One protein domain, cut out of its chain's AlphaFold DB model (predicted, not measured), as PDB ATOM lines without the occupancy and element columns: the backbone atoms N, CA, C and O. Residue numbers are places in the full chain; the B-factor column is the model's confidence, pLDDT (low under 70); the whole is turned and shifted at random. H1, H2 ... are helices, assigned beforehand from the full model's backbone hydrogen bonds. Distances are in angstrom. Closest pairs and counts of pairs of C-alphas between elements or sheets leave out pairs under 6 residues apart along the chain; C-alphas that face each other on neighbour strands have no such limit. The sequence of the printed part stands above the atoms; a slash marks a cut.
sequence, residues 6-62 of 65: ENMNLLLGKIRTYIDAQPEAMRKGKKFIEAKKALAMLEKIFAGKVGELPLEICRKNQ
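Overview. This is residues 6 to 62 of the 65 residues of an uncharacterized protein of Chrysiogenales bacterium (UniProt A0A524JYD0). Two long helices, H1 and H3, run side by side in opposite ways, and the short H2 lies in the turn that joins them at one end. Beyond H3 the backbone loops round to a small helix, H4, set apart from the pair. The printed part has 57 residues with four named helices, H1 to H4 in order, and no named strand: all helix. It is loose, with a radius of gyration of the C-alphas of 13.0 A, and elongated, spanning 38 by 23 by 14 A.

Arrangement. H1, residues 6 to 20, touches H3, residues 30 to 47, at a shallow tilt of 19 degrees; their closest C-alphas, Leu 12 and Glu 43, are 6.9 A apart. H2, residues 24 to 27, is close to H3 but not clearly touching, the closest C-alphas being Met 26 and Phe 32, 6.7 A. H1 and H2 are only just apart, at 8.2 A. H4, residues 55 to 60, is apart from H1, H2 and H3. Every O i to N i+4 pair is within hydrogen-bond range in H1, H3 and H4; H2 is too short for one.

Along the chain. H1 begins at C-alpha 6 (121.463, 274.237, 311.289) and is 20.9 A long. H3 is 25.4 A long. H4 ends at C-alpha 60 (108.056, 291.120, 318.831).

Size, cuts and confidence. The farthest C-alphas, Ala 25 and Gly 51, are 38.4 A apart. The printed part has no cut and no long link. The model's pLDDT is under 70 at residues 6 to 7, 9 and 46 to 62.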
ATOM      1  N   GLU A   6     120.538 274.396 312.415       62.66
ATOM      2  CA  GLU A   6     121.463 274.237 311.289       62.66
ATOM      3  C   GLU A   6     121.067 275.089 310.076       62.66
ATOM      4  O   GLU A   6     121.918 275.759 309.496       62.66
ATOM      5  N   ASN A   7     119.774 275.153 309.743       68.00
ATOM      6  CA  ASN A   7     119.274 275.966 308.632       68.00
ATOM      7  C   ASN A   7     119.412 277.464 308.926       68.00
ATOM      8  O   ASN A   7     119.737 278.241 308.028       68.00
ATOM      9  N   MET A   8     119.202 277.869 310.182       75.06
ATOM     10  CA  MET A   8     119.383 279.261 310.593       75.06
ATOM     11  C   MET A   8     120.860 279.666 310.586       75.06
ATOM     12  O   MET A   8     121.209 280.720 310.063       75.06
ATOM     13  N   ASN A   9     121.744 278.800 311.083       68.25
ATOM     14  CA  ASN A   9     123.189 279.017 311.032       68.25
ATOM     15  C   ASN A   9     123.698 279.089 309.588       68.25
ATOM     16  O   ASN A   9     124.504 279.960 309.263       68.25
ATOM     17  N   LEU A  10     123.191 278.222 308.706       72.19
ATOM     18  CA  LEU A  10     123.510 278.252 307.280       72.19
ATOM     19  C   LEU A  10     123.061 279.569 306.634       72.19
ATOM     20  O   LEU A  10     123.803 280.154 305.845       72.19
ATOM     21  N   LEU A  11     121.861 280.053 306.971       79.56
ATOM     22  CA  LEU A  11     121.337 281.319 306.463       79.56
ATOM     23  C   LEU A  11     122.172 282.514 306.942       79.56
ATOM     24  O   LEU A  11     122.582 283.333 306.122       79.56
ATOM     25  N   LEU A  12     122.471 282.594 308.242       81.00
ATOM     26  CA  LEU A  12     123.304 283.657 308.816       81.00
ATOM     27  C   LEU A  12     124.717 283.644 308.218       81.00
ATOM     28  O   LEU A  12     125.236 284.699 307.858       81.00
ATOM     29  N   GLY A  13     125.294 282.457 308.009       75.12
ATOM     30  CA  GLY A  13     126.572 282.293 307.317       75.12
ATOM     31  C   GLY A  13     126.540 282.838 305.888       75.12
ATOM     32  O   GLY A  13     127.410 283.621 305.512       75.12
ATOM     33  N   LYS A  14     125.501 282.512 305.105       79.12
ATOM     34  CA  LYS A  14     125.327 283.047 303.741       79.12
ATOM     35  C   LYS A  14     125.177 284.569 303.725       79.12
ATOM     36  O   LYS A  14     125.771 285.226 302.874       79.12
ATOM     37  N   ILE A  15     124.418 285.135 304.667       82.56
ATOM     38  CA  ILE A  15     124.247 286.590 304.794       82.56
ATOM     39  C   ILE A  15     125.581 287.257 305.143       82.56
ATOM     40  O   ILE A  15     125.928 288.270 304.536       82.56
ATOM     41  N   ARG A  16     126.363 286.676 306.060       81.81
ATOM     42  CA  ARG A  16     127.709 287.157 306.395       81.81
ATOM     43  C   ARG A  16     128.610 287.191 305.165       81.81
ATOM     44  O   ARG A  16     129.161 288.242 304.856       81.81
ATOM     45  N   THR A  17     128.690 286.085 304.425       83.75
ATOM     46  CA  THR A  17     129.477 286.009 303.187       83.75
ATOM     47  C   THR A  17     129.014 287.036 302.158       83.75
ATOM     48  O   THR A  17     129.847 287.686 301.539       83.75
ATOM     49  N   TYR A  18     127.703 287.233 301.997       86.00
ATOM     50  CA  TYR A  18     127.159 288.216 301.058       86.00
ATOM     51  C   TYR A  18     127.514 289.661 301.434       86.00
ATOM     52  O   TYR A  18     127.858 290.460 300.562       86.00
ATOM     53  N   ILE A  19     127.443 290.000 302.726       84.38
ATOM     54  CA  ILE A  19     127.845 291.316 303.231       84.38
ATOM     55  C   ILE A  19     129.352 291.492 303.036       84.38
ATOM     56  O   ILE A  19     129.779 292.482 302.450       84.38
ATOM     57  N   ASP A  20     130.170 290.529 303.453       82.31
ATOM     58  CA  ASP A  20     131.625 290.630 303.332       82.31
ATOM     59  C   ASP A  20     132.106 290.615 301.872       82.31
ATOM     60  O   ASP A  20     133.135 291.211 301.574       82.31
ATOM     61  N   ALA A  21     131.348 290.034 300.939       88.19
ATOM     62  CA  ALA A  21     131.637 290.073 299.505       88.19
ATOM     63  C   ALA A  21     131.317 291.426 298.838       88.19
ATOM     64  O   ALA A  21     131.684 291.630 297.681       88.19
ATOM     65  N   GLN A  22     130.667 292.369 299.535       87.56
ATOM     66  CA  GLN A  22     130.361 293.681 298.959       87.56
ATOM     67  C   GLN A  22     131.643 294.453 298.596       87.56
ATOM     68  O   GLN A  22     132.641 294.345 299.322       87.56
ATOM     69  N   PRO A  23     131.624 295.274 297.528       86.56
ATOM     70  CA  PRO A  23     132.764 296.099 297.129       86.56
ATOM     71  C   PRO A  23     133.226 297.028 298.257       86.56
ATOM     72  O   PRO A  23     132.400 297.576 298.988       86.56
ATOM     73  N   GLU A  24     134.533 297.278 298.377       82.94
ATOM     74  CA  GLU A  24     135.098 298.117 299.452       82.94
ATOM     75  C   GLU A  24     134.493 299.525 299.518       82.94
ATOM     76  O   GLU A  24     134.272 300.051 300.611       82.94
ATOM     77  N   ALA A  25     134.145 300.100 298.363       82.88
ATOM     78  CA  ALA A  25     133.455 301.385 298.270       82.88
ATOM     79  C   ALA A  25     132.115 301.395 299.034       82.88
ATOM     80  O   ALA A  25     131.730 302.413 299.605       82.88
ATOM     81  N   MET A  26     131.425 300.251 299.107       78.31
ATOM     82  CA  MET A  26     130.165 300.095 299.837       78.31
ATOM     83  C   MET A  26     130.374 299.735 301.315       78.31
ATOM     84  O   MET A  26     129.503 300.027 302.134       78.31
ATOM     85  N   ARG A  27     131.541 299.186 301.692       79.19
ATOM     86  CA  ARG A  27     131.857 298.774 303.078       79.19
ATOM     87  C   ARG A  27     132.001 299.934 304.069       79.19
ATOM     88  O   ARG A  27     132.002 299.715 305.277       79.19
ATOM     89  N   LYS A  28     132.109 301.171 303.578       78.62
ATOM     90  CA  LYS A  28     132.179 302.392 304.403       78.62
ATOM     91  C   LYS A  28     130.830 303.106 304.538       78.62
ATOM     92  O   LYS A  28     130.713 304.065 305.294       78.62
ATOM     93  N   GLY A  29     129.806 302.651 303.811       84.69
ATOM     94  CA  GLY A  29     128.483 303.262 303.837       84.69
ATOM     95  C   GLY A  29     127.731 302.970 305.137       84.69
ATOM     96  O   GLY A  29     127.811 301.868 305.680       84.69
ATOM     97  N   LYS A  30     126.918 303.931 305.592       87.31
ATOM     98  CA  LYS A  30     126.034 303.775 306.764       87.31
ATOM     99  C   LYS A  30     125.207 302.482 306.699       87.31
ATOM    100  O   LYS A  30     125.154 301.743 307.675       87.31
ATOM    101  N   LYS A  31     124.673 302.159 305.514       84.19
ATOM    102  CA  LYS A  31     123.887 300.941 305.257       84.19
ATOM    103  C   LYS A  31     124.668 299.649 305.507       84.19
ATOM    104  O   LYS A  31     124.110 298.691 306.024       84.19
ATOM    105  N   PHE A  32     125.956 299.612 305.168       87.88
ATOM    106  CA  PHE A  32     126.797 298.438 305.403       87.88
ATOM    107  C   PHE A  32     127.079 298.238 306.892       87.88
ATOM    108  O   PHE A  32     126.991 297.125 307.405       87.88
ATOM    109  N   ILE A  33     127.375 299.331 307.599       87.00
ATOM    110  CA  ILE A  33     127.591 299.305 309.049       87.00
ATOM    111  C   ILE A  33     126.310 298.852 309.762       87.00
ATOM    112  O   ILE A  33     126.371 298.012 310.659       87.00
ATOM    113  N   GLU A  34     125.148 299.360 309.346       88.88
ATOM    114  CA  GLU A  34     123.842 298.927 309.856       88.88
ATOM    115  C   GLU A  34     123.574 297.448 309.554       88.88
ATOM    116  O   GLU A  34     123.187 296.713 310.460       88.88
ATOM    117  N   ALA A  35     123.872 296.972 308.341       86.06
ATOM    118  CA  ALA A  35     123.733 295.563 307.976       86.06
ATOM    119  C   ALA A  35     124.635 294.646 308.821       86.06
ATOM    120  O   ALA A  35     124.174 293.611 309.303       86.06
ATOM    121  N   LYS A  36     125.892 295.039 309.082       86.50
ATOM    122  CA  LYS A  36     126.787 294.292 309.985       86.50
ATOM    123  C   LYS A  36     126.276 294.267 311.423       86.50
ATOM    124  O   LYS A  36     126.328 293.220 312.065       86.50
ATOM    125  N   LYS A  37     125.754 295.388 311.928       87.81
ATOM    126  CA  LYS A  37     125.151 295.451 313.269       87.81
ATOM    127  C   LYS A  37     123.905 294.569 313.372       87.81
ATOM    128  O   LYS A  37     123.771 293.834 314.347       87.81
ATOM    129  N   ALA A  38     123.031 294.606 312.367       84.88
ATOM    130  CA  ALA A  38     121.834 293.772 312.310       84.88
ATOM    131  C   ALA A  38     122.192 292.281 312.263       84.88
ATOM    132  O   ALA A  38     121.635 291.497 313.029       84.88
ATOM    133  N   LEU A  39     123.176 291.895 311.442       84.00
ATOM    134  CA  LEU A  39     123.674 290.522 311.386       84.00
ATOM    135  C   LEU A  39     124.215 290.059 312.744       84.00
ATOM    136  O   LEU A  39     123.821 288.998 313.212       84.00
ATOM    137  N   ALA A  40     125.048 290.861 313.413       82.06
ATOM    138  CA  ALA A  40     125.575 290.517 314.735       82.06
ATOM    139  C   ALA A  40     124.462 290.363 315.791       82.06
ATOM    140  O   ALA A  40     124.536 289.500 316.667       82.06
ATOM    141  N   MET A  41     123.405 291.178 315.707       82.69
ATOM    142  CA  MET A  41     122.244 291.065 316.589       82.69
ATOM    143  C   MET A  41     121.459 289.779 316.325       82.69
ATOM    144  O   MET A  41     121.101 289.086 317.275       82.69
ATOM    145  N   LEU A  42     121.248 289.426 315.055       79.06
ATOM    146  CA  LEU A  42     120.624 288.162 314.668       79.06
ATOM    147  C   LEU A  42     121.469 286.982 315.153       79.06
ATOM    148  O   LEU A  42     120.963 286.120 315.861       79.06
ATOM    149  N   GLU A  43     122.771 286.977 314.880       77.19
ATOM    150  CA  GLU A  43     123.687 285.944 315.366       77.19
ATOM    151  C   GLU A  43     123.640 285.816 316.890       77.19
ATOM    152  O   GLU A  43     123.609 284.701 317.388       77.19
ATOM    153  N   LYS A  44     123.530 286.915 317.646       77.31
ATOM    154  CA  LYS A  44     123.362 286.868 319.107       77.31
ATOM    155  C   LYS A  44     122.011 286.283 319.538       77.31
ATOM    156  O   LYS A  44     121.972 285.494 320.480       77.31
ATOM    157  N   ILE A  45     120.919 286.645 318.861       75.12
ATOM    158  CA  ILE A  45     119.574 286.095 319.113       75.12
ATOM    159  C   ILE A  45     119.569 284.580 318.867       75.12
ATOM    160  O   ILE A  45     118.995 283.825 319.652       75.12
ATOM    161  N   PHE A  46     120.246 284.131 317.809       69.50
ATOM    162  CA  PHE A  46     120.254 282.734 317.379       69.50
ATOM    163  C   PHE A  46     121.400 281.895 317.986       69.50
ATOM    164  O   PHE A  46     121.284 280.670 318.043       69.50
ATOM    165  N   ALA A  47     122.465 282.507 318.516       63.03
ATOM    166  CA  ALA A  47     123.571 281.813 319.188       63.03
ATOM    167  C   ALA A  47     123.147 281.178 320.524       63.03
ATOM    168  O   ALA A  47     123.734 280.183 320.948       63.03
ATOM    169  N   GLY A  48     122.117 281.731 321.173       49.59
ATOM    170  CA  GLY A  48     121.745 281.405 322.550       49.59
ATOM    171  C   GLY A  48     120.765 280.249 322.765       49.59
ATOM    172  O   GLY A  48     120.514 279.918 323.919       49.59
ATOM    173  N   LYS A  49     120.190 279.618 321.733       47.84
ATOM    174  CA  LYS A  49     119.229 278.518 321.948       47.84
ATOM    175  C   LYS A  49     119.567 277.278 321.129       47.84
ATOM    176  O   LYS A  49     119.688 277.298 319.906       47.84
ATOM    177  N   VAL A  50     119.819 276.178 321.834       41.59
ATOM    178  CA  VAL A  50     119.710 274.824 321.289       41.59
ATOM    179  C   VAL A  50     118.226 274.591 321.040       41.59
ATOM    180  O   VAL A  50     117.482 274.538 322.006       41.59
ATOM    181  N   GLY A  51     117.835 274.484 319.766       47.56
ATOM    182  CA  GLY A  51     116.459 274.200 319.354       47.56
ATOM    183  C   GLY A  51     115.474 275.333 319.660       47.56
ATOM    184  O   GLY A  51     115.514 275.951 320.711       47.56
ATOM    185  N   GLU A  52     114.575 275.602 318.721       42.53
ATOM    186  CA  GLU A  52     113.305 276.286 318.990       42.53
ATOM    187  C   GLU A  52     113.404 277.755 319.450       42.53
ATOM    188  O   GLU A  52     113.414 278.118 320.628       42.53
ATOM    189  N   LEU A  53     113.391 278.651 318.459       48.31
ATOM    190  CA  LEU A  53     112.909 280.015 318.655       48.31
ATOM    191  C   LEU A  53     111.424 280.053 318.275       48.31
ATOM    192  O   LEU A  53     111.104 279.878 317.096       48.31
ATOM    193  N   PRO A  54     110.513 280.291 319.236       40.91
ATOM    194  CA  PRO A  54     109.116 280.546 318.929       40.91
ATOM    195  C   PRO A  54     109.024 281.760 318.002       40.91
ATOM    196  O   PRO A  54     109.591 282.817 318.300       40.91
ATOM    197  N   LEU A  55     108.295 281.618 316.892       44.22
ATOM    198  CA  LEU A  55     108.059 282.665 315.883       44.22
ATOM    199  C   LEU A  55     107.602 284.006 316.491       44.22
ATOM    200  O   LEU A  55     107.851 285.066 315.915       44.22
ATOM    201  N   GLU A  56     106.981 283.979 317.671       42.78
ATOM    202  CA  GLU A  56     106.552 285.165 318.414       42.78
ATOM    203  C   GLU A  56     107.706 286.093 318.827       42.78
ATOM    204  O   GLU A  56     107.537 287.311 318.802       42.78
ATOM    205  N   ILE A  57     108.895 285.565 319.149       50.09
ATOM    206  CA  ILE A  57     110.051 286.393 319.552       50.09
ATOM    207  C   ILE A  57     110.652 287.110 318.338       50.09
ATOM    208  O   ILE A  57     111.058 288.269 318.438       50.09
ATOM    209  N   CYS A  58     110.655 286.453 317.174       48.09
ATOM    210  CA  CYS A  58     111.065 287.080 315.919       48.09
ATOM    211  C   CYS A  58     110.111 288.212 315.510       48.09
ATOM    212  O   CYS A  58     110.572 289.210 314.967       48.09
ATOM    213  N   ARG A  59     108.811 288.092 315.813       46.00
ATOM    214  CA  ARG A  59     107.807 289.127 315.513       46.00
ATOM    215  C   ARG A  59     107.811 290.293 316.506       46.00
ATOM    216  O   ARG A  59     107.615 291.423 316.087       46.00
ATOM    217  N   LYS A  60     108.069 290.057 317.800       49.81
ATOM    218  CA  LYS A  60     108.056 291.120 318.831       49.81
ATOM    219  C   LYS A  60     109.190 292.144 318.710       49.81
ATOM    220  O   LYS A  60     109.028 293.264 319.174       49.81
ATOM    221  N   ASN A  61     110.322 291.761 318.117       47.41
ATOM    222  CA  ASN A  61     111.504 292.623 317.982       47.41
ATOM    223  C   ASN A  61     111.731 293.140 316.553       47.41
ATOM    224  O   ASN A  61     112.758 293.763 316.286       47.41
ATOM    225  N   GLN A  62     110.807 292.877 315.627       40.56
ATOM    226  CA  GLN A  62     110.825 293.520 314.319       40.56
ATOM    227  C   GLN A  62     110.180 294.906 314.444       40.56
ATOM    228  O   GLN A  62     109.056 294.993 314.942       40.56
TER     229      GLN A  62